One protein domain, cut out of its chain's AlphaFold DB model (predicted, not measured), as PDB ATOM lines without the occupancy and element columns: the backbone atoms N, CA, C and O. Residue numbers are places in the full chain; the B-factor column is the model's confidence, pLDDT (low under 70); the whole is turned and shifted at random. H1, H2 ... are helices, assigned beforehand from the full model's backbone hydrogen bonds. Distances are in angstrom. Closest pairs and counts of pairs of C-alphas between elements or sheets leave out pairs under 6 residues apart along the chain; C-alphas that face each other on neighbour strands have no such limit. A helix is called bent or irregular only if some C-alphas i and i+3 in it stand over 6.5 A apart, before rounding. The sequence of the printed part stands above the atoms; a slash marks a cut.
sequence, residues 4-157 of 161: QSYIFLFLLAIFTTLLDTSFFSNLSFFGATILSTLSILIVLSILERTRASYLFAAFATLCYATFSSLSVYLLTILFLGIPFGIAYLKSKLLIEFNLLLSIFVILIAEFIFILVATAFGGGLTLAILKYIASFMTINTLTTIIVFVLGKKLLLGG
ATOM      1  N   GLN A   4      -5.519  10.890 -17.513       80.06
ATOM      2  CA  GLN A   4      -6.269  11.409 -18.659       80.06
ATOM      3  C   GLN A   4      -7.736  11.719 -18.326       80.06
ATOM      4  O   GLN A   4      -8.279  12.717 -18.785       80.06
ATOM      5  N   SER A   5      -8.380  10.895 -17.492       74.56
ATOM      6  CA  SER A   5      -9.774  11.106 -17.093       74.56
ATOM      7  C   SER A   5      -9.932  12.320 -16.178       74.56
ATOM      8  O   SER A   5     -10.944  13.005 -16.258       74.56
ATOM      9  N   TYR A   6      -8.945  12.602 -15.322       79.81
ATOM     10  CA  TYR A   6      -8.966  13.793 -14.467       79.81
ATOM     11  C   TYR A   6      -8.791  15.065 -15.292       79.81
ATOM     12  O   TYR A   6      -9.566  16.002 -15.125       79.81
ATOM     13  N   ILE A   7      -7.830  15.060 -16.223       85.31
ATOM     14  CA  ILE A   7      -7.591  16.179 -17.142       85.31
ATOM     15  C   ILE A   7      -8.847  16.456 -17.974       85.31
ATOM     16  O   ILE A   7      -9.278  17.600 -18.063       85.31
ATOM     17  N   PHE A   8      -9.483  15.414 -18.518       84.75
ATOM     18  CA  PHE A   8     -10.730  15.557 -19.270       84.75
ATOM     19  C   PHE A   8     -11.853  16.193 -18.438       84.75
ATOM     20  O   PHE A   8     -12.480  17.142 -18.897       84.75
ATOM     21  N   LEU A   9     -12.099  15.703 -17.216       81.88
ATOM     22  CA  LEU A   9     -13.151  16.248 -16.347       81.88
ATOM     23  C   LEU A   9     -12.878  17.701 -15.950       81.88
ATOM     24  O   LEU A   9     -13.811  18.496 -15.884       81.88
ATOM     25  N   PHE A  10     -11.615  18.046 -15.704       83.81
ATOM     26  CA  PHE A  10     -11.209  19.410 -15.391       83.81
ATOM     27  C   PHE A  10     -11.409  20.351 -16.585       83.81
ATOM     28  O   PHE A  10     -12.032  21.399 -16.437       83.81
ATOM     29  N   LEU A  11     -10.968  19.953 -17.784       84.81
ATOM     30  CA  LEU A  11     -11.192  20.725 -19.009       84.81
ATOM     31  C   LEU A  11     -12.683  20.892 -19.303       84.81
ATOM     32  O   LEU A  11     -13.125  21.994 -19.610       84.81
ATOM     33  N   LEU A  12     -13.475  19.825 -19.153       84.06
ATOM     34  CA  LEU A  12     -14.923  19.891 -19.324       84.06
ATOM     35  C   LEU A  12     -15.552  20.895 -18.346       84.06
ATOM     36  O   LEU A  12     -16.412  21.673 -18.750       84.06
ATOM     37  N   ALA A  13     -15.109  20.911 -17.084       83.50
ATOM     38  CA  ALA A  13     -15.591  21.857 -16.076       83.50
ATOM     39  C   ALA A  13     -15.213  23.304 -16.422       83.50
ATOM     40  O   ALA A  13     -16.055  24.192 -16.302       83.50
ATOM     41  N   ILE A  14     -13.990  23.537 -16.912       84.38
ATOM     42  CA  ILE A  14     -13.561  24.855 -17.397       84.38
ATOM     43  C   ILE A  14     -14.449  25.307 -18.555       84.38
ATOM     44  O   ILE A  14     -15.021  26.387 -18.482       84.38
ATOM     45  N   PHE A  15     -14.596  24.497 -19.606       83.12
ATOM     46  CA  PHE A  15     -15.343  24.905 -20.797       83.12
ATOM     47  C   PHE A  15     -16.821  25.163 -20.499       83.12
ATOM     48  O   PHE A  15     -17.369  26.153 -20.967       83.12
ATOM     49  N   THR A  16     -17.456  24.317 -19.690       81.06
ATOM     50  CA  THR A  16     -18.867  24.490 -19.305       81.06
ATOM     51  C   THR A  16     -19.080  25.723 -18.437       81.06
ATOM     52  O   THR A  16     -19.989  26.507 -18.702       81.06
ATOM     53  N   THR A  17     -18.185  25.956 -17.475       80.19
ATOM     54  CA  THR A  17     -18.224  27.155 -16.634       80.19
ATOM     55  C   THR A  17     -17.961  28.419 -17.445       80.19
ATOM     56  O   THR A  17     -18.682  29.392 -17.276       80.19
ATOM     57  N   LEU A  18     -16.966  28.417 -18.340       79.38
ATOM     58  CA  LEU A  18     -16.672  29.560 -19.206       79.38
ATOM     59  C   LEU A  18     -17.812  29.841 -20.183       79.38
ATOM     60  O   LEU A  18     -18.095  31.004 -20.444       79.38
ATOM     61  N   LEU A  19     -18.482  28.812 -20.711       76.12
ATOM     62  CA  LEU A  19     -19.687  29.001 -21.519       76.12
ATOM     63  C   LEU A  19     -20.784  29.681 -20.699       76.12
ATOM     64  O   LEU A  19     -21.331  30.674 -21.161       76.12
ATOM     65  N   ASP A  20     -21.045  29.222 -19.474       74.31
ATOM     66  CA  ASP A  20     -22.040  29.844 -18.597       74.31
ATOM     67  C   ASP A  20     -21.671  31.288 -18.217       74.31
ATOM     68  O   ASP A  20     -22.493  32.192 -18.351       74.31
ATOM     69  N   THR A  21     -20.438  31.542 -17.771       71.81
ATOM     70  CA  THR A  21     -20.028  32.884 -17.337       71.81
ATOM     71  C   THR A  21     -19.897  33.854 -18.507       71.81
ATOM     72  O   THR A  21     -20.307  35.001 -18.370       71.81
ATOM     73  N   SER A  22     -19.399  33.423 -19.670       68.25
ATOM     74  CA  SER A  22     -19.300  34.294 -20.850       68.25
ATOM     75  C   SER A  22     -20.671  34.643 -21.433       68.25
ATOM     76  O   SER A  22     -20.919  35.823 -21.682       68.25
ATOM     77  N   PHE A  23     -21.587  33.675 -21.576       64.50
ATOM     78  CA  PHE A  23     -22.924  33.936 -22.124       64.50
ATOM     79  C   PHE A  23     -23.837  34.682 -21.151       64.50
ATOM     80  O   PHE A  23     -24.540  35.608 -21.560       64.50
ATOM     81  N   PHE A  24     -23.839  34.305 -19.871       62.75
ATOM     82  CA  PHE A  24     -24.757  34.889 -18.890       62.75
ATOM     83  C   PHE A  24     -24.183  36.089 -18.132       62.75
ATOM     84  O   PHE A  24     -24.921  36.713 -17.371       62.75
ATOM     85  N   SER A  25     -22.926  36.486 -18.377       57.84
ATOM     86  CA  SER A  25     -22.349  37.729 -17.823       57.84
ATOM     87  C   SER A  25     -23.210  38.967 -18.097       57.84
ATOM     88  O   SER A  25     -23.289  39.853 -17.251       57.84
ATOM     89  N   ASN A  26     -23.898  38.997 -19.244       56.44
ATOM     90  CA  ASN A  26     -24.753  40.109 -19.669       56.44
ATOM     91  C   ASN A  26     -26.260  39.835 -19.509       56.44
ATOM     92  O   ASN A  26     -27.074  40.738 -19.689       56.44
ATOM     93  N   LEU A  27     -26.647  38.601 -19.174       57.03
ATOM     94  CA  LEU A  27     -28.037  38.164 -19.038       57.03
ATOM     95  C   LEU A  27     -28.299  37.758 -17.585       57.03
ATOM     96  O   LEU A  27     -28.325  36.577 -17.243       57.03
ATOM     97  N   SER A  28     -28.499  38.758 -16.724       53.59
ATOM     98  CA  SER A  28     -29.034  38.538 -15.378       53.59
ATOM     99  C   SER A  28     -30.556  38.694 -15.404       53.59
ATOM    100  O   SER A  28     -31.081  39.701 -15.877       53.59
ATOM    101  N   PHE A  29     -31.286  37.694 -14.912       49.62
ATOM    102  CA  PHE A  29     -32.735  37.788 -14.728       49.62
ATOM    103  C   PHE A  29     -33.008  37.942 -13.232       49.62
ATOM    104  O   PHE A  29     -32.661  37.057 -12.452       49.62
ATOM    105  N   PHE A  30     -33.540  39.096 -12.811       47.75
ATOM    106  CA  PHE A  30     -33.689  39.466 -11.390       47.75
ATOM    107  C   PHE A  30     -32.397  39.316 -10.553       47.75
ATOM    108  O   PHE A  30     -32.444  38.990  -9.372       47.75
ATOM    109  N   GLY A  31     -31.225  39.534 -11.162       47.22
ATOM    110  CA  GLY A  31     -29.932  39.402 -10.480       47.22
ATOM    111  C   GLY A  31     -29.440  37.962 -10.286       47.22
ATOM    112  O   GLY A  31     -28.363  37.769  -9.728       47.22
ATOM    113  N   ALA A  32     -30.175  36.955 -10.770       47.34
ATOM    114  CA  ALA A  32     -29.732  35.565 -10.778       47.34
ATOM    115  C   ALA A  32     -29.094  35.207 -12.129       47.34
ATOM    116  O   ALA A  32     -29.681  35.415 -13.195       47.34
ATOM    117  N   THR A  33     -27.880  34.660 -12.081       59.22
ATOM    118  CA  THR A  33     -27.227  34.020 -13.226       59.22
ATOM    119  C   THR A  33     -27.842  32.637 -13.421       59.22
ATOM    120  O   THR A  33     -27.998  31.884 -12.459       59.22
ATOM    121  N   ILE A  34     -28.208  32.294 -14.654       61.44
ATOM    122  CA  ILE A  34     -28.745  30.969 -14.977       61.44
ATOM    123  C   ILE A  34     -27.565  30.030 -15.237       61.44
ATOM    124  O   ILE A  34     -26.673  30.344 -16.014       61.44
ATOM    125  N   LEU A  35     -27.520  28.906 -14.518       71.50
ATOM    126  CA  LEU A  35     -26.332  28.051 -14.421       71.50
ATOM    127  C   LEU A  35     -26.616  26.691 -15.063       71.50
ATOM    128  O   LEU A  35     -27.152  25.782 -14.420       71.50
ATOM    129  N   SER A  36     -26.254  26.513 -16.334       70.31
ATOM    130  CA  SER A  36     -26.465  25.223 -17.004       70.31
ATOM    131  C   SER A  36     -25.571  24.120 -16.417       70.31
ATOM    132  O   SER A  36     -26.015  22.982 -16.257       70.31
ATOM    133  N   THR A  37     -24.366  24.463 -15.944       72.69
ATOM    134  CA  THR A  37     -23.457  23.543 -15.231       72.69
ATOM    135  C   THR A  37     -24.079  22.978 -13.949       72.69
ATOM    136  O   THR A  37     -23.872  21.805 -13.626       72.69
ATOM    137  N   LEU A  38     -24.899  23.759 -13.239       75.00
ATOM    138  CA  LEU A  38     -25.650  23.266 -12.081       75.00
ATOM    139  C   LEU A  38     -26.683  22.208 -12.497       75.00
ATOM    140  O   LEU A  38     -26.776  21.148 -11.877       75.00
ATOM    141  N   SER A  39     -27.417  22.469 -13.579       72.06
ATOM    142  CA  SER A  39     -28.400  21.524 -14.129       72.06
ATOM    143  C   SER A  39     -27.741  20.206 -14.539       72.06
ATOM    144  O   SER A  39     -28.257  19.128 -14.242       72.06
ATOM    145  N   ILE A  40     -26.542  20.270 -15.122       78.31
ATOM    146  CA  ILE A  40     -25.730  19.093 -15.455       78.31
ATOM    147  C   ILE A  40     -25.391  18.285 -14.198       78.31
ATOM    148  O   ILE A  40     -25.564  17.066 -14.186       78.31
ATOM    149  N   LEU A  41     -24.939  18.937 -13.124       73.75
ATOM    150  CA  LEU A  41     -24.607  18.254 -11.870       73.75
ATOM    151  C   LEU A  41     -25.810  17.604 -11.203       73.75
ATOM    152  O   LEU A  41     -25.686  16.503 -10.658       73.75
ATOM    153  N   ILE A  42     -26.970  18.253 -11.274       73.94
ATOM    154  CA  ILE A  42     -28.232  17.683 -10.810       73.94
ATOM    155  C   ILE A  42     -28.537  16.406 -11.594       73.94
ATOM    156  O   ILE A  42     -28.750  15.356 -10.988       73.94
ATOM    157  N   VAL A  43     -28.461  16.446 -12.926       75.75
ATOM    158  CA  VAL A  43     -28.717  15.271 -13.772       75.75
ATOM    159  C   VAL A  43     -27.719  14.153 -13.495       75.75
ATOM    160  O   VAL A  43     -28.123  13.005 -13.314       75.75
ATOM    161  N   LEU A  44     -26.426  14.464 -13.397       76.94
ATOM    162  CA  LEU A  44     -25.408  13.469 -13.064       76.94
ATOM    163  C   LEU A  44     -25.637  12.869 -11.676       76.94
ATOM    164  O   LEU A  44     -25.448  11.672 -11.514       76.94
ATOM    165  N   SER A  45     -26.099  13.649 -10.702       71.38
ATOM    166  CA  SER A  45     -26.396  13.155  -9.350       71.38
ATOM    167  C   SER A  45     -27.661  12.299  -9.291       71.38
ATOM    168  O   SER A  45     -27.728  11.345  -8.511       71.38
ATOM    169  N   ILE A  46     -28.641  12.593 -10.153       71.12
ATOM    170  CA  ILE A  46     -29.829  11.760 -10.366       71.12
ATOM    171  C   ILE A  46     -29.447  10.452 -11.055       71.12
ATOM    172  O   ILE A  46     -29.927   9.394 -10.661       71.12
ATOM    173  N   LEU A  47     -28.592  10.476 -12.073       71.94
ATOM    174  CA  LEU A  47     -28.299   9.290 -12.879       71.94
ATOM    175  C   LEU A  47     -27.221   8.408 -12.249       71.94
ATOM    176  O   LEU A  47     -27.374   7.189 -12.178       71.94
ATOM    177  N   GLU A  48     -26.155   9.010 -11.732       68.50
ATOM    178  CA  GLU A  48     -24.916   8.316 -11.406       68.50
ATOM    179  C   GLU A  48     -24.225   8.861 -10.144       68.50
ATOM    180  O   GLU A  48     -23.643   9.945 -10.132       68.50
ATOM    181  N   ARG A  49     -24.119   8.030  -9.101       66.50
ATOM    182  CA  ARG A  49     -23.236   8.293  -7.948       66.50
ATOM    183  C   ARG A  49     -21.805   7.825  -8.218       66.50
ATOM    184  O   ARG A  49     -21.283   6.958  -7.520       66.50
ATOM    185  N   THR A  50     -21.168   8.345  -9.263       69.81
ATOM    186  CA  THR A  50     -19.773   7.982  -9.555       69.81
ATOM    187  C   THR A  50     -18.800   9.003  -8.985       69.81
ATOM    188  O   THR A  50     -19.080  10.199  -8.924       69.81
ATOM    189  N   ARG A  51     -17.595   8.538  -8.631       71.69
ATOM    190  CA  ARG A  51     -16.471   9.410  -8.254       71.69
ATOM    191  C   ARG A  51     -16.191  10.490  -9.312       71.69
ATOM    192  O   ARG A  51     -15.755  11.575  -8.954       71.69
ATOM    193  N   ALA A  52     -16.474  10.208 -10.588       72.94
ATOM    194  CA  ALA A  52     -16.334  11.161 -11.686       72.94
ATOM    195  C   ALA A  52     -17.325  12.335 -11.587       72.94
ATOM    196  O   ALA A  52     -16.903  13.473 -11.763       72.94
ATOM    197  N   SER A  53     -18.594  12.082 -11.243       74.88
ATOM    198  CA  SER A  53     -19.602  13.134 -11.034       74.88
ATOM    199  C   SER A  53     -19.192  14.084  -9.902       74.88
ATOM    200  O   SER A  53     -19.255  15.299 -10.057       74.88
ATOM    201  N   TYR A  54     -18.694  13.537  -8.785       76.69
ATOM    202  CA  TYR A  54     -18.234  14.341  -7.645       76.69
ATOM    203  C   TYR A  54     -16.970  15.150  -7.954       76.69
ATOM    204  O   TYR A  54     -16.857  16.302  -7.544       76.69
ATOM    205  N   LEU A  55     -16.027  14.571  -8.702       79.50
ATOM    206  CA  LEU A  55     -14.835  15.287  -9.168       79.50
ATOM    207  C   LEU A  55     -15.201  16.429 -10.118       79.50
ATOM    208  O   LEU A  55     -14.673  17.527  -9.976       79.50
ATOM    209  N   PHE A  56     -16.126  16.186 -11.047       80.81
ATOM    210  CA  PHE A  56     -16.637  17.228 -11.932       80.81
ATOM    211  C   PHE A  56     -17.320  18.353 -11.139       80.81
ATOM    212  O   PHE A  56     -17.030  19.515 -11.394       80.81
ATOM    213  N   ALA A  57     -18.127  18.029 -10.121       80.75
ATOM    214  CA  ALA A  57     -18.745  19.020  -9.232       80.75
ATOM    215  C   ALA A  57     -17.711  19.896  -8.511       80.75
ATOM    216  O   ALA A  57     -17.842  21.120  -8.475       80.75
ATOM    217  N   ALA A  58     -16.655  19.278  -7.977       80.69
ATOM    218  CA  ALA A  58     -15.572  19.996  -7.314       80.69
ATOM    219  C   ALA A  58     -14.818  20.920  -8.287       80.69
ATOM    220  O   ALA A  58     -14.583  22.085  -7.968       80.69
ATOM    221  N   PHE A  59     -14.493  20.437  -9.492       84.19
ATOM    222  CA  PHE A  59     -13.842  21.255 -10.518       84.19
ATOM    223  C   PHE A  59     -14.731  22.397 -11.009       84.19
ATOM    224  O   PHE A  59     -14.242  23.515 -11.141       84.19
ATOM    225  N   ALA A  60     -16.026  22.149 -11.219       82.69
ATOM    226  CA  ALA A  60     -16.986  23.186 -11.578       82.69
ATOM    227  C   ALA A  60     -17.071  24.250 -10.478       82.69
ATOM    228  O   ALA A  60     -16.947  25.431 -10.771       82.69
ATOM    229  N   THR A  61     -17.171  23.848  -9.207       81.75
ATOM    230  CA  THR A  61     -17.199  24.783  -8.066       81.75
ATOM    231  C   THR A  61     -15.949  25.672  -8.032       81.75
ATOM    232  O   THR A  61     -16.069  26.880  -7.859       81.75
ATOM    233  N   LEU A  62     -14.757  25.099  -8.253       82.25
ATOM    234  CA  LEU A  62     -13.497  25.852  -8.329       82.25
ATOM    235  C   LEU A  62     -13.471  26.832  -9.510       82.25
ATOM    236  O   LEU A  62     -13.088  27.989  -9.342       82.25
ATOM    237  N   CYS A  63     -13.904  26.388 -10.693       82.81
ATOM    238  CA  CYS A  63     -13.978  27.248 -11.874       82.81
ATOM    239  C   CYS A  63     -14.963  28.396 -11.637       82.81
ATOM    240  O   CYS A  63     -14.638  29.548 -11.902       82.81
ATOM    241  N   TYR A  64     -16.132  28.114 -11.065       78.56
ATOM    242  CA  TYR A  64     -17.124  29.133 -10.748       78.56
ATOM    243  C   TYR A  64     -16.636  30.107  -9.677       78.56
ATOM    244  O   TYR A  64     -16.837  31.301  -9.833       78.56
ATOM    245  N   ALA A  65     -15.931  29.644  -8.645       77.88
ATOM    246  CA  ALA A  65     -15.328  30.534  -7.652       77.88
ATOM    247  C   ALA A  65     -14.268  31.468  -8.260       77.88
ATOM    248  O   ALA A  65     -14.005  32.536  -7.718       77.88
ATOM    249  N   THR A  66     -13.667  31.065  -9.383       79.31
ATOM    250  CA  THR A  66     -12.637  31.839 -10.085       79.31
ATOM    251  C   THR A  66     -13.234  32.802 -11.113       79.31
ATOM    252  O   THR A  66     -12.759  33.925 -11.253       79.31
ATOM    253  N   PHE A  67     -14.259  32.368 -11.850       77.25
ATOM    254  CA  PHE A  67     -14.798  33.095 -13.006       77.25
ATOM    255  C   PHE A  67     -16.152  33.766 -12.760       77.25
ATOM    256  O   PHE A  67     -16.592  34.554 -13.594       77.25
ATOM    257  N   SER A  68     -16.841  33.453 -11.662       71.31
ATOM    258  CA  SER A  68     -18.142  34.031 -11.322       71.31
ATOM    259  C   SER A  68     -18.033  35.008 -10.158       71.31
ATOM    260  O   SER A  68     -17.237  34.829  -9.244       71.31
ATOM    261  N   SER A  69     -18.897  36.020 -10.165       69.75
ATOM    262  CA  SER A  69     -19.102  36.949  -9.051       69.75
ATOM    263  C   SER A  69     -20.000  36.386  -7.937       69.75
ATOM    264  O   SER A  69     -20.288  37.085  -6.964       69.75
ATOM    265  N   LEU A  70     -20.470  35.138  -8.059       69.38
ATOM    266  CA  LEU A  70     -21.286  34.474  -7.043       69.38
ATOM    267  C   LEU A  70     -20.502  34.268  -5.739       69.38
ATOM    268  O   LEU A  70     -19.336  33.877  -5.742       69.38
ATOM    269  N   SER A  71     -21.172  34.463  -4.600       72.94
ATOM    270  CA  SER A  71     -20.555  34.191  -3.298       72.94
ATOM    271  C   SER A  71     -20.172  32.712  -3.155       72.94
ATOM    272  O   SER A  71     -20.912  31.818  -3.573       72.94
ATOM    273  N   VAL A  72     -19.045  32.442  -2.489       72.38
ATOM    274  CA  VAL A  72     -18.544  31.075  -2.253       72.38
ATOM    275  C   VAL A  72     -19.585  30.199  -1.542       72.38
ATOM    276  O   VAL A  72     -19.718  29.014  -1.854       72.38
ATOM    277  N   TYR A  73     -20.375  30.778  -0.630       68.38
ATOM    278  CA  TYR A  73     -21.454  30.071   0.062       68.38
ATOM    279  C   TYR A  73     -22.553  29.612  -0.903       68.38
ATOM    280  O   TYR A  73     -22.953  28.448  -0.863       68.38
ATOM    281  N   LEU A  74     -22.996  30.492  -1.811       70.81
ATOM    282  CA  LEU A  74     -23.973  30.142  -2.847       70.81
ATOM    283  C   LEU A  74     -23.418  29.076  -3.791       70.81
ATOM    284  O   LEU A  74     -24.106  28.099  -4.068       70.81
ATOM    285  N   LEU A  75     -22.163  29.209  -4.224       73.19
ATOM    286  CA  LEU A  75     -21.515  28.204  -5.068       73.19
ATOM    287  C   LEU A  75     -21.464  26.835  -4.384       73.19
ATOM    288  O   LEU A  75     -21.791  25.822  -4.994       73.19
ATOM    289  N   THR A  76     -21.136  26.802  -3.095       73.31
ATOM    290  CA  THR A  76     -21.097  25.557  -2.319       73.31
ATOM    291  C   THR A  76     -22.482  24.914  -2.219       73.31
ATOM    292  O   THR A  76     -22.632  23.717  -2.463       73.31
ATOM    293  N   ILE A  77     -23.520  25.691  -1.902       75.75
ATOM    294  CA  ILE A  77     -24.890  25.168  -1.789       75.75
ATOM    295  C   ILE A  77     -25.389  24.660  -3.141       75.75
ATOM    296  O   ILE A  77     -25.914  23.552  -3.224       75.75
ATOM    297  N   LEU A  78     -25.207  25.452  -4.197       79.50
ATOM    298  CA  LEU A  78     -25.710  25.127  -5.523       79.50
ATOM    299  C   LEU A  78     -24.964  23.923  -6.105       79.50
ATOM    300  O   LEU A  78     -25.593  22.929  -6.435       79.50
ATOM    301  N   PHE A  79     -23.635  23.956  -6.180       76.69
ATOM    302  CA  PHE A  79     -22.862  22.955  -6.926       76.69
ATOM    303  C   PHE A  79     -22.488  21.712  -6.114       76.69
ATOM    304  O   PHE A  79     -22.146  20.685  -6.700       76.69
ATOM    305  N   LEU A  80     -22.567  21.766  -4.782       79.44
ATOM    306  CA  LEU A  80     -22.315  20.608  -3.921       79.44
ATOM    307  C   LEU A  80     -23.574  20.225  -3.141       79.44
ATOM    308  O   LEU A  80     -24.027  19.087  -3.241       79.44
ATOM    309  N   GLY A  81     -24.175  21.169  -2.415       75.56
ATOM    310  CA  GLY A  81     -25.324  20.912  -1.539       75.56
ATOM    311  C   GLY A  81     -26.523  20.283  -2.254       75.56
ATOM    312  O   GLY A  81     -26.971  19.204  -1.860       75.56
ATOM    313  N   ILE A  82     -27.020  20.915  -3.321       78.38
ATOM    314  CA  ILE A  82     -28.181  20.424  -4.081       78.38
ATOM    315  C   ILE A  82     -27.882  19.064  -4.747       78.38
ATOM    316  O   ILE A  82     -28.630  18.115  -4.491       78.38
ATOM    317  N   PRO A  83     -26.794  18.896  -5.531       77.12
ATOM    318  CA  PRO A  83     -26.414  17.605  -6.106       77.12
ATOM    319  C   PRO A  83     -26.300  16.483  -5.064       77.12
ATOM    320  O   PRO A  83     -26.864  15.401  -5.259       77.12
ATOM    321  N   PHE A  84     -25.653  16.735  -3.918       78.94
ATOM    322  CA  PHE A  84     -25.547  15.750  -2.837       78.94
ATOM    323  C   PHE A  84     -26.893  15.446  -2.176       78.94
ATOM    324  O   PHE A  84     -27.172  14.278  -1.896       78.94
ATOM    325  N   GLY A  85     -27.736  16.455  -1.956       78.62
ATOM    326  CA  GLY A  85     -29.080  16.284  -1.404       78.62
ATOM    327  C   GLY A  85     -29.952  15.404  -2.298       78.62
ATOM    328  O   GLY A  85     -30.557  14.440  -1.828       78.62
ATOM    329  N   ILE A  86     -29.938  15.653  -3.608       78.19
ATOM    330  CA  ILE A  86     -30.666  14.835  -4.588       78.19
ATOM    331  C   ILE A  86     -30.108  13.413  -4.624       78.19
ATOM    332  O   ILE A  86     -30.869  12.441  -4.568       78.19
ATOM    333  N   ALA A  87     -28.779  13.267  -4.646       75.25
ATOM    334  CA  ALA A  87     -28.152  11.959  -4.580       75.25
ATOM    335  C   ALA A  87     -28.592  11.214  -3.311       75.25
ATOM    336  O   ALA A  87     -28.892  10.020  -3.385       75.25
ATOM    337  N   TYR A  88     -28.608  11.869  -2.142       80.19
ATOM    338  CA  TYR A  88     -29.066  11.316  -0.859       80.19
ATOM    339  C   TYR A  88     -30.510  10.819  -0.936       80.19
ATOM    340  O   TYR A  88     -30.757   9.642  -0.656       80.19
ATOM    341  N   LEU A  89     -31.427  11.669  -1.402       77.62
ATOM    342  CA  LEU A  89     -32.840  11.327  -1.556       77.62
ATOM    343  C   LEU A  89     -33.032  10.118  -2.474       77.62
ATOM    344  O   LEU A  89     -33.720   9.176  -2.088       77.62
ATOM    345  N   LYS A  90     -32.337  10.061  -3.618       73.88
ATOM    346  CA  LYS A  90     -32.370   8.892  -4.511       73.88
ATOM    347  C   LYS A  90     -31.985   7.600  -3.785       73.88
ATOM    348  O   LYS A  90     -32.657   6.585  -3.941       73.88
ATOM    349  N   SER A  91     -30.922   7.628  -2.976       74.12
ATOM    350  CA  SER A  91     -30.484   6.425  -2.248       74.12
ATOM    351  C   SER A  91     -31.452   5.962  -1.168       74.12
ATOM    352  O   SER A  91     -31.421   4.792  -0.801       74.12
ATOM    353  N   LYS A  92     -32.287   6.865  -0.647       80.88
ATOM    354  CA  LYS A  92     -33.284   6.546   0.376       80.88
ATOM    355  C   LYS A  92     -34.628   6.140  -0.216       80.88
ATOM    356  O   LYS A  92     -35.290   5.289   0.361       80.88
ATOM    357  N   LEU A  93     -35.006   6.719  -1.353       79.00
ATOM    358  CA  LEU A  93     -36.313   6.516  -1.981       79.00
ATOM    359  C   LEU A  93     -36.322   5.413  -3.055       79.00
ATOM    360  O   LEU A  93     -37.378   5.144  -3.610       79.00
ATOM    361  N   LEU A  94     -35.175   4.780  -3.351       62.66
ATOM    362  CA  LEU A  94     -35.027   3.687  -4.334       62.66
ATOM    363  C   LEU A  94     -35.597   4.006  -5.730       62.66
ATOM    364  O   LEU A  94     -35.997   3.114  -6.470       62.66
ATOM    365  N   ILE A  95     -35.617   5.285  -6.111       66.25
ATOM    366  CA  ILE A  95     -36.138   5.691  -7.414       66.25
ATOM    367  C   ILE A  95     -35.052   5.460  -8.468       66.25
ATOM    368  O   ILE A  95     -33.997   6.109  -8.466       66.25
ATOM    369  N   GLU A  96     -35.308   4.527  -9.378       63.59
ATOM    370  CA  GLU A  96     -34.468   4.318 -10.550       63.59
ATOM    371  C   GLU A  96     -34.780   5.374 -11.611       63.59
ATOM    372  O   GLU A  96     -35.874   5.438 -12.164       63.59
ATOM    373  N   PHE A  97     -33.792   6.219 -11.907       65.50
ATOM    374  CA  PHE A  97     -33.886   7.215 -12.967       65.50
ATOM    375  C   PHE A  97     -33.041   6.789 -14.168       65.50
ATOM    376  O   PHE A  97     -31.837   6.560 -14.051       65.50
ATOM    377  N   ASN A  98     -33.689   6.720 -15.328       70.62
ATOM    378  CA  ASN A  98     -33.073   6.523 -16.638       70.62
ATOM    379  C   ASN A  98     -32.661   7.889 -17.232       70.62
ATOM    380  O   ASN A  98     -33.373   8.874 -17.064       70.62
ATOM    381  N   LEU A  99     -31.544   7.946 -17.970       69.06
ATOM    382  CA  LEU A  99     -31.100   9.117 -18.744       69.06
ATOM    383  C   LEU A  99     -32.218   9.726 -19.604       69.06
ATOM    384  O   LEU A  99     -32.380  10.943 -19.615       69.06
ATOM    385  N   LEU A 100     -33.005   8.889 -20.282       70.19
ATOM    386  CA  LEU A 100     -34.149   9.302 -21.093       70.19
ATOM    387  C   LEU A 100     -35.192  10.049 -20.252       70.19
ATOM    388  O   LEU A 100     -35.698  11.080 -20.680       70.19
ATOM    389  N   LEU A 101     -35.464   9.560 -19.038       69.12
ATOM    390  CA  LEU A 101     -36.395  10.195 -18.107       69.12
ATOM    391  C   LEU A 101     -35.849  11.544 -17.623       69.12
ATOM    392  O   LEU A 101     -36.594  12.515 -17.595       69.12
ATOM    393  N   SER A 102     -34.553  11.643 -17.311       68.31
ATOM    394  CA  SER A 102     -33.935  12.922 -16.931       68.31
ATOM    395  C   SER A 102     -33.969  13.947 -18.066       68.31
ATOM    396  O   SER A 102     -34.299  15.102 -17.825       68.31
ATOM    397  N   ILE A 103     -33.680  13.532 -19.305       72.31
ATOM    398  CA  ILE A 103     -33.799  14.395 -20.491       72.31
ATOM    399  C   ILE A 103     -35.247  14.860 -20.657       72.31
ATOM    400  O   ILE A 103     -35.494  16.049 -20.833       72.31
ATOM    401  N   PHE A 104     -36.208  13.942 -20.547       72.31
ATOM    402  CA  PHE A 104     -37.629  14.256 -20.657       72.31
ATOM    403  C   PHE A 104     -38.089  15.250 -19.581       72.31
ATOM    404  O   PHE A 104     -38.799  16.202 -19.891       72.31
ATOM    405  N   VAL A 105     -37.627  15.089 -18.337       72.12
ATOM    406  CA  VAL A 105     -37.911  16.024 -17.238       72.12
ATOM    407  C   VAL A 105     -37.326  17.410 -17.513       72.12
ATOM    408  O   VAL A 105     -38.011  18.395 -17.261       72.12
ATOM    409  N   ILE A 106     -36.112  17.511 -18.067       75.25
ATOM    410  CA  ILE A 106     -35.513  18.808 -18.443       75.25
ATOM    411  C   ILE A 106     -36.336  19.484 -19.542       75.25
ATOM    412  O   ILE A 106     -36.639  20.667 -19.423       75.25
ATOM    413  N   LEU A 107     -36.742  18.739 -20.575       74.12
ATOM    414  CA  LEU A 107     -37.560  19.272 -21.669       74.12
ATOM    415  C   LEU A 107     -38.942  19.729 -21.181       74.12
ATOM    416  O   LEU A 107     -39.423  20.782 -21.590       74.12
ATOM    417  N   ILE A 108     -39.569  18.973 -20.273       74.06
ATOM    418  CA  ILE A 108     -40.824  19.386 -19.634       74.06
ATOM    419  C   ILE A 108     -40.608  20.630 -18.774       74.06
ATOM    420  O   ILE A 108     -41.419  21.550 -18.833       74.06
ATOM    421  N   ALA A 109     -39.534  20.680 -17.985       74.38
ATOM    422  CA  ALA A 109     -39.227  21.834 -17.148       74.38
ATOM    423  C   ALA A 109     -38.997  23.095 -17.994       74.38
ATOM    424  O   ALA A 109     -39.528  24.149 -17.653       74.38
ATOM    425  N   GLU A 110     -38.290  22.984 -19.123       74.88
ATOM    426  CA  GLU A 110     -38.149  24.065 -20.103       74.88
ATOM    427  C   GLU A 110     -39.506  24.473 -20.680       74.88
ATOM    428  O   GLU A 110     -39.833  25.659 -20.695       74.88
ATOM    429  N   PHE A 111     -40.323  23.513 -21.120       73.00
ATOM    430  CA  PHE A 111     -41.642  23.803 -21.680       73.00
ATOM    431  C   PHE A 111     -42.538  24.540 -20.675       73.00
ATOM    432  O   PHE A 111     -43.126  25.567 -21.014       73.00
ATOM    433  N   ILE A 112     -42.592  24.068 -19.425       71.56
ATOM    434  CA  ILE A 112     -43.330  24.722 -18.335       71.56
ATOM    435  C   ILE A 112     -42.763  26.118 -18.076       71.56
ATOM    436  O   ILE A 112     -43.532  27.070 -17.968       71.56
ATOM    437  N   PHE A 113     -41.437  26.264 -18.018       71.50
ATOM    438  CA  PHE A 113     -40.790  27.558 -17.823       71.50
ATOM    439  C   PHE A 113     -41.167  28.552 -18.925       71.50
ATOM    440  O   PHE A 113     -41.545  29.680 -18.621       71.50
ATOM    441  N   ILE A 114     -41.140  28.132 -20.192       68.12
ATOM    442  CA  ILE A 114     -41.548  28.961 -21.332       68.12
ATOM    443  C   ILE A 114     -43.033  29.327 -21.236       68.12
ATOM    444  O   ILE A 114     -43.399  30.469 -21.520       68.12
ATOM    445  N   LEU A 115     -43.893  28.389 -20.837       73.75
ATOM    446  CA  LEU A 115     -45.337  28.606 -20.723       73.75
ATOM    447  C   LEU A 115     -45.655  29.622 -19.615       73.75
ATOM    448  O   LEU A 115     -46.377  30.590 -19.859       73.75
ATOM    449  N   VAL A 116     -45.030  29.474 -18.444       69.31
ATOM    450  CA  VAL A 116     -45.107  30.438 -17.336       69.31
ATOM    451  C   VAL A 116     -44.530  31.790 -17.764       69.31
ATOM    452  O   VAL A 116     -45.189  32.814 -17.616       69.31
ATOM    453  N   ALA A 117     -43.347  31.818 -18.380       67.25
ATOM    454  CA  ALA A 117     -42.741  33.054 -18.875       67.25
ATOM    455  C   ALA A 117     -43.639  33.779 -19.893       67.25
ATOM    456  O   ALA A 117     -43.696  35.005 -19.887       67.25
ATOM    457  N   THR A 118     -44.365  33.040 -20.738       73.00
ATOM    458  CA  THR A 118     -45.318  33.604 -21.710       73.00
ATOM    459  C   THR A 118     -46.550  34.190 -21.020       73.00
ATOM    460  O   THR A 118     -47.056  35.218 -21.457       73.00
ATOM    461  N   ALA A 119     -47.020  33.565 -19.938       74.06
ATOM    462  CA  ALA A 119     -48.178  34.037 -19.180       74.06
ATOM    463  C   ALA A 119     -47.889  35.304 -18.354       74.06
ATOM    464  O   ALA A 119     -48.797  36.100 -18.129       74.06
ATOM    465  N   PHE A 120     -46.640  35.499 -17.911       68.12
ATOM    466  CA  PHE A 120     -46.271  36.572 -16.975       68.12
ATOM    467  C   PHE A 120     -45.288  37.620 -17.539       68.12
ATOM    468  O   PHE A 120     -45.026  38.619 -16.871       68.12
ATOM    469  N   GLY A 121     -44.729  37.427 -18.740       59.69
ATOM    470  CA  GLY A 121     -43.696  38.293 -19.321       59.69
ATOM    471  C   GLY A 121     -44.164  39.097 -20.540       59.69
ATOM    472  O   GLY A 121     -44.770  38.554 -21.460       59.69
ATOM    473  N   GLY A 122     -43.821  40.390 -20.596       62.84
ATOM    474  CA  GLY A 122     -43.982  41.210 -21.805       62.84
ATOM    475  C   GLY A 122     -43.131  40.696 -22.980       62.84
ATOM    476  O   GLY A 122     -42.122  40.022 -22.778       62.84
ATOM    477  N   GLY A 123     -43.510  41.021 -24.224       62.47
ATOM    478  CA  GLY A 123     -42.950  40.395 -25.438       62.47
ATOM    479  C   GLY A 123     -41.419  40.435 -25.577       62.47
ATOM    480  O   GLY A 123     -40.821  39.458 -26.027       62.47
ATOM    481  N   LEU A 124     -40.767  41.516 -25.133       56.66
ATOM    482  CA  LEU A 124     -39.303  41.655 -25.179       56.66
ATOM    483  C   LEU A 124     -38.607  40.804 -24.097       56.66
ATOM    484  O   LEU A 124     -37.574  40.187 -24.345       56.66
ATOM    485  N   THR A 125     -39.225  40.694 -22.919       71.94
ATOM    486  CA  THR A 125     -38.790  39.818 -21.822       71.94
ATOM    487  C   THR A 125     -38.945  38.344 -22.200       71.94
ATOM    488  O   THR A 125     -38.094  37.523 -21.866       71.94
ATOM    489  N   LEU A 126     -39.989  38.004 -22.959       70.75
ATOM    490  CA  LEU A 126     -40.262  36.632 -23.368       70.75
ATOM    491  C   LEU A 126     -39.219  36.071 -24.343       70.75
ATOM    492  O   LEU A 126     -38.821  34.914 -24.209       70.75
ATOM    493  N   ALA A 127     -38.769  36.866 -25.316       73.25
ATOM    494  CA  ALA A 127     -37.750  36.437 -26.276       73.25
ATOM    495  C   ALA A 127     -36.418  36.113 -25.579       73.25
ATOM    496  O   ALA A 127     -35.809  35.079 -25.853       73.25
ATOM    497  N   ILE A 128     -36.018  36.957 -24.622       72.00
ATOM    498  CA  ILE A 128     -34.816  36.757 -23.806       72.00
ATOM    499  C   ILE A 128     -34.955  35.497 -22.943       72.00
ATOM    500  O   ILE A 128     -34.059  34.658 -22.928       72.00
ATOM    501  N   LEU A 129     -36.097  35.314 -22.274       71.12
ATOM    502  CA  LEU A 129     -36.342  34.145 -21.425       71.12
ATOM    503  C   LEU A 129     -36.354  32.830 -22.209       71.12
ATOM    504  O   LEU A 129     -35.767  31.850 -21.753       71.12
ATOM    505  N   LYS A 130     -36.967  32.811 -23.398       73.81
ATOM    506  CA  LYS A 130     -36.925  31.651 -24.303       73.81
ATOM    507  C   LYS A 130     -35.496  31.330 -24.724       73.81
ATOM    508  O   LYS A 130     -35.094  30.174 -24.665       73.81
ATOM    509  N   TYR A 131     -34.722  32.349 -25.091       74.00
ATOM    510  CA  TYR A 131     -33.326  32.168 -25.479       74.00
ATOM    511  C   TYR A 131     -32.488  31.577 -24.341       74.00
ATOM    512  O   TYR A 131     -31.744  30.620 -24.553       74.00
ATOM    513  N   ILE A 132     -32.654  32.095 -23.120       72.38
ATOM    514  CA  ILE A 132     -31.950  31.582 -21.945       72.38
ATOM    515  C   ILE A 132     -32.341  30.127 -21.655       72.38
ATOM    516  O   ILE A 132     -31.461  29.293 -21.435       72.38
ATOM    517  N   ALA A 133     -33.638  29.813 -21.671       73.31
ATOM    518  CA  ALA A 133     -34.126  28.467 -21.393       73.31
ATOM    519  C   ALA A 133     -33.559  27.450 -22.394       73.31
ATOM    520  O   ALA A 133     -32.959  26.452 -21.991       73.31
ATOM    521  N   SER A 134     -33.635  27.761 -23.690       74.94
ATOM    522  CA  SER A 134     -33.124  26.877 -24.736       74.94
ATOM    523  C   SER A 134     -31.601  26.762 -24.717       74.94
ATOM    524  O   SER A 134     -31.080  25.666 -24.915       74.94
ATOM    525  N   PHE A 135     -30.865  27.836 -24.406       76.94
ATOM    526  CA  PHE A 135     -29.415  27.746 -24.203       76.94
ATOM    527  C   PHE A 135     -29.073  26.834 -23.020       76.94
ATOM    528  O   PHE A 135     -28.215  25.959 -23.151       76.94
ATOM    529  N   MET A 136     -29.763  26.991 -21.883       75.94
ATOM    530  CA  MET A 136     -29.544  26.158 -20.701       75.94
ATOM    531  C   MET A 136     -29.778  24.681 -21.024       75.94
ATOM    532  O   MET A 136     -28.943  23.843 -20.673       75.94
ATOM    533  N   THR A 137     -30.862  24.361 -21.735       77.25
ATOM    534  CA  THR A 137     -31.165  22.993 -22.166       77.25
ATOM    535  C   THR A 137     -30.115  22.459 -23.131       77.25
ATOM    536  O   THR A 137     -29.569  21.381 -22.891       77.25
ATOM    537  N   ILE A 138     -29.780  23.198 -24.194       79.56
ATOM    538  CA  ILE A 138     -28.803  22.758 -25.202       79.56
ATOM    539  C   ILE A 138     -27.436  22.520 -24.557       79.56
ATOM    540  O   ILE A 138     -26.829  21.474 -24.801       79.56
ATOM    541  N   ASN A 139     -26.960  23.433 -23.704       77.50
ATOM    542  CA  ASN A 139     -25.664  23.276 -23.044       77.50
ATOM    543  C   ASN A 139     -25.673  22.104 -22.048       77.50
ATOM    544  O   ASN A 139     -24.720  21.320 -21.990       77.50
ATOM    545  N   THR A 140     -26.787  21.917 -21.330       78.50
ATOM    546  CA  THR A 140     -26.979  20.778 -20.422       78.50
ATOM    547  C   THR A 140     -26.944  19.453 -21.179       78.50
ATOM    548  O   THR A 140     -26.172  18.561 -20.825       78.50
ATOM    549  N   LEU A 141     -27.715  19.325 -22.263       80.06
ATOM    550  CA  LEU A 141     -27.759  18.118 -23.092       80.06
ATOM    551  C   LEU A 141     -26.411  17.834 -23.757       80.06
ATOM    552  O   LEU A 141     -25.928  16.702 -23.700       80.06
ATOM    553  N   THR A 142     -25.776  18.857 -24.332       80.19
ATOM    554  CA  THR A 142     -24.461  18.735 -24.978       80.19
ATOM    555  C   THR A 142     -23.423  18.242 -23.980       80.19
ATOM    556  O   THR A 142     -22.707  17.279 -24.254       80.19
ATOM    557  N   THR A 143     -23.387  18.825 -22.782       78.50
ATOM    558  CA  THR A 143     -22.442  18.402 -21.746       78.50
ATOM    559  C   THR A 143     -22.725  16.988 -21.260       78.50
ATOM    560  O   THR A 143     -21.783  16.219 -21.084       78.50
ATOM    561  N   ILE A 144     -23.992  16.604 -21.079       80.88
ATOM    562  CA  ILE A 144     -24.353  15.226 -20.716       80.88
ATOM    563  C   ILE A 144     -23.859  14.248 -21.787       80.88
ATOM    564  O   ILE A 144     -23.245  13.235 -21.447       80.88
ATOM    565  N   ILE A 145     -24.069  14.551 -23.072       83.06
ATOM    566  CA  ILE A 145     -23.596  13.718 -24.188       83.06
ATOM    567  C   ILE A 145     -22.069  13.605 -24.154       83.06
ATOM    568  O   ILE A 145     -21.542  12.491 -24.159       83.06
ATOM    569  N   VAL A 146     -21.354  14.730 -24.055       82.75
ATOM    570  CA  VAL A 146     -19.882  14.756 -23.996       82.75
ATOM    571  C   VAL A 146     -19.365  14.005 -22.770       82.75
ATOM    572  O   VAL A 146     -18.414  13.233 -22.883       82.75
ATOM    573  N   PHE A 147     -20.008  14.155 -21.612       81.12
ATOM    574  CA  PHE A 147     -19.653  13.438 -20.389       81.12
ATOM    575  C   PHE A 147     -19.862  11.928 -20.539       81.12
ATOM    576  O   PHE A 147     -18.964  11.151 -20.217       81.12
ATOM    577  N   VAL A 148     -21.012  11.490 -21.063       79.00
ATOM    578  CA  VAL A 148     -21.323  10.065 -21.269       79.00
ATOM    579  C   VAL A 148     -20.383   9.441 -22.303       79.00
ATOM    580  O   VAL A 148     -19.862   8.347 -22.069       79.00
ATOM    581  N   LEU A 149     -20.126  10.125 -23.422       79.31
ATOM    582  CA  LEU A 149     -19.192   9.668 -24.456       79.31
ATOM    583  C   LEU A 149     -17.754   9.636 -23.932       79.31
ATOM    584  O   LEU A 149     -17.087   8.609 -24.045       79.31
ATOM    585  N   GLY A 150     -17.299  10.712 -23.287       76.69
ATOM    586  CA  GLY A 150     -15.976  10.800 -22.674       76.69
ATOM    587  C   GLY A 150     -15.776   9.728 -21.607       76.69
ATOM    588  O   GLY A 150     -14.743   9.062 -21.579       76.69
ATOM    589  N   LYS A 151     -16.798   9.455 -20.792       71.44
ATOM    590  CA  LYS A 151     -16.798   8.327 -19.858       71.44
ATOM    591  C   LYS A 151     -16.695   6.989 -20.593       71.44
ATOM    592  O   LYS A 151     -15.852   6.178 -20.224       71.44
ATOM    593  N   LYS A 152     -17.492   6.726 -21.632       75.12
ATOM    594  CA  LYS A 152     -17.399   5.465 -22.397       75.12
ATOM    595  C   LYS A 152     -16.013   5.269 -23.022       75.12
ATOM    596  O   LYS A 152     -15.457   4.183 -22.905       75.12
ATOM    597  N   LEU A 153     -15.433   6.315 -23.603       76.62
ATOM    598  CA  LEU A 153     -14.143   6.257 -24.297       76.62
ATOM    599  C   LEU A 153     -12.947   6.188 -23.332       76.62
ATOM    600  O   LEU A 153     -12.031   5.396 -23.535       76.62
ATOM    601  N   LEU A 154     -12.956   6.984 -22.258       68.44
ATOM    602  CA  LEU A 154     -11.807   7.146 -21.353       68.44
ATOM    603  C   LEU A 154     -11.892   6.274 -20.092       68.44
ATOM    604  O   LEU A 154     -10.864   5.980 -19.477       68.44
ATOM    605  N   LEU A 155     -13.100   5.874 -19.682       60.69
ATOM    606  CA  LEU A 155     -13.359   5.064 -18.482       60.69
ATOM    607  C   LEU A 155     -13.952   3.680 -18.815       60.69
ATOM    608  O   LEU A 155     -13.768   2.748 -18.034       60.69
ATOM    609  N   GLY A 156     -14.623   3.520 -19.961       54.12
ATOM    610  CA  GLY A 156     -15.222   2.256 -20.413       54.12
ATOM    611  C   GLY A 156     -14.225   1.230 -20.960       54.12
ATOM    612  O   GLY A 156     -14.500   0.036 -20.899       54.12
ATOM    613  N   GLY A 157     -13.019   1.653 -21.359       49.06
ATOM    614  CA  GLY A 157     -11.916   0.752 -21.734       49.06
ATOM    615  C   GLY A 157     -11.339  -0.093 -20.583       49.06
ATOM    616  O   GLY A 157     -10.327  -0.757 -20.769       49.06
TER     617      GLY A 157
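This is residues 4 to 157 of the 161 residues of an uncharacterized protein of Candidatus Berkelbacteria bacterium RIFOXYA2_FULL_43_10 (UniProt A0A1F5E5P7). Three long helices, H1, H6 and H5, lie side by side in nearly a row, with H6 in the middle running opposite ways to the other two. The short helix H2 forms the core and crosses this row on one side, H3 packs beside H2 and on H1, and the bent H4 covers H2 and H3 on the side away from the row. The printed part has 154 residues with six named helices, H1 to H6 in chain order, and no named strand; its class is all helix. It is compact, with a radius of gyration of the C-alphas of 15.7 A and spans of 50 by 35 by 28 A.

H1, residues 4 to 24, begins with C-alpha 4 at (-6.269, 11.409, -18.659) and is 29.9 A long. H2, residues 36 to 47, begins with C-alpha 36 at (-26.465, 25.223, -17.004). H3, residues 51 to 67, measures 24.2 A. H4, residues 72 to 93, was assigned as one helix by its hydrogen bonds but is bent: C-alphas 79 and 82 are 6.5 A apart. Its arms are H4a, residues 72 to 79, and H4b, residues 82 to 93, at a steep tilt of 39 degrees. H5, residues 99 to 120, measures 31.4 A. H6, residues 123 to 154, measures 45.7 A and ends with C-alpha 154 at (-11.807, 7.146, -21.353).

H2 is the hub, touching five other helices, and H1, H2, H3, H5 and H6 form a bundle, a group of helices gathered together. H2 touches H6 at a steep tilt of 49 degrees, closest at the C-alphas of Ser 36 and Met 136, 4.9 A. H2 and H4b touch at a shallow tilt of 19 degrees, closest at the C-alphas of Ile 42 and Pro 83, 5.0 A. H2 and H3 are a hairpin at 14 degrees, with the C-alphas of Leu 44 and Ser 53 closest at 6.2 A. H3 touches H1 at a steep tilt of 42 degrees, closest at the C-alphas of Ala 13 and Ala 60, 4.9 A. H5 and H6 are a hairpin at a shallow tilt of 10 degrees, closest at the C-alphas of Glu 110 and Ala 133, 6.1 A. H6 touches H1 with residues 139 to 154 alone, opposite ways at 5 degrees; the closest C-alphas, of Ser 5 and Leu 154, are 6.2 A apart. H1 and H5 are apart. Each O i to N i+4 pair is within hydrogen-bond range in H1, H2, H3, H4a, H4b and H5, and 27 of 28 are in H6.

The C-alphas farthest apart, of Gly 122 and Gly 157, are 51.6 A from each other. The printed part has no cut. The link from H1 to H2 is long, with 11 residues; the other four are tight. The mean pLDDT of the printed part is 73.0, and 38 residues are under 70, among them residues 22 to 34, 120 to 124 and 154 to 157.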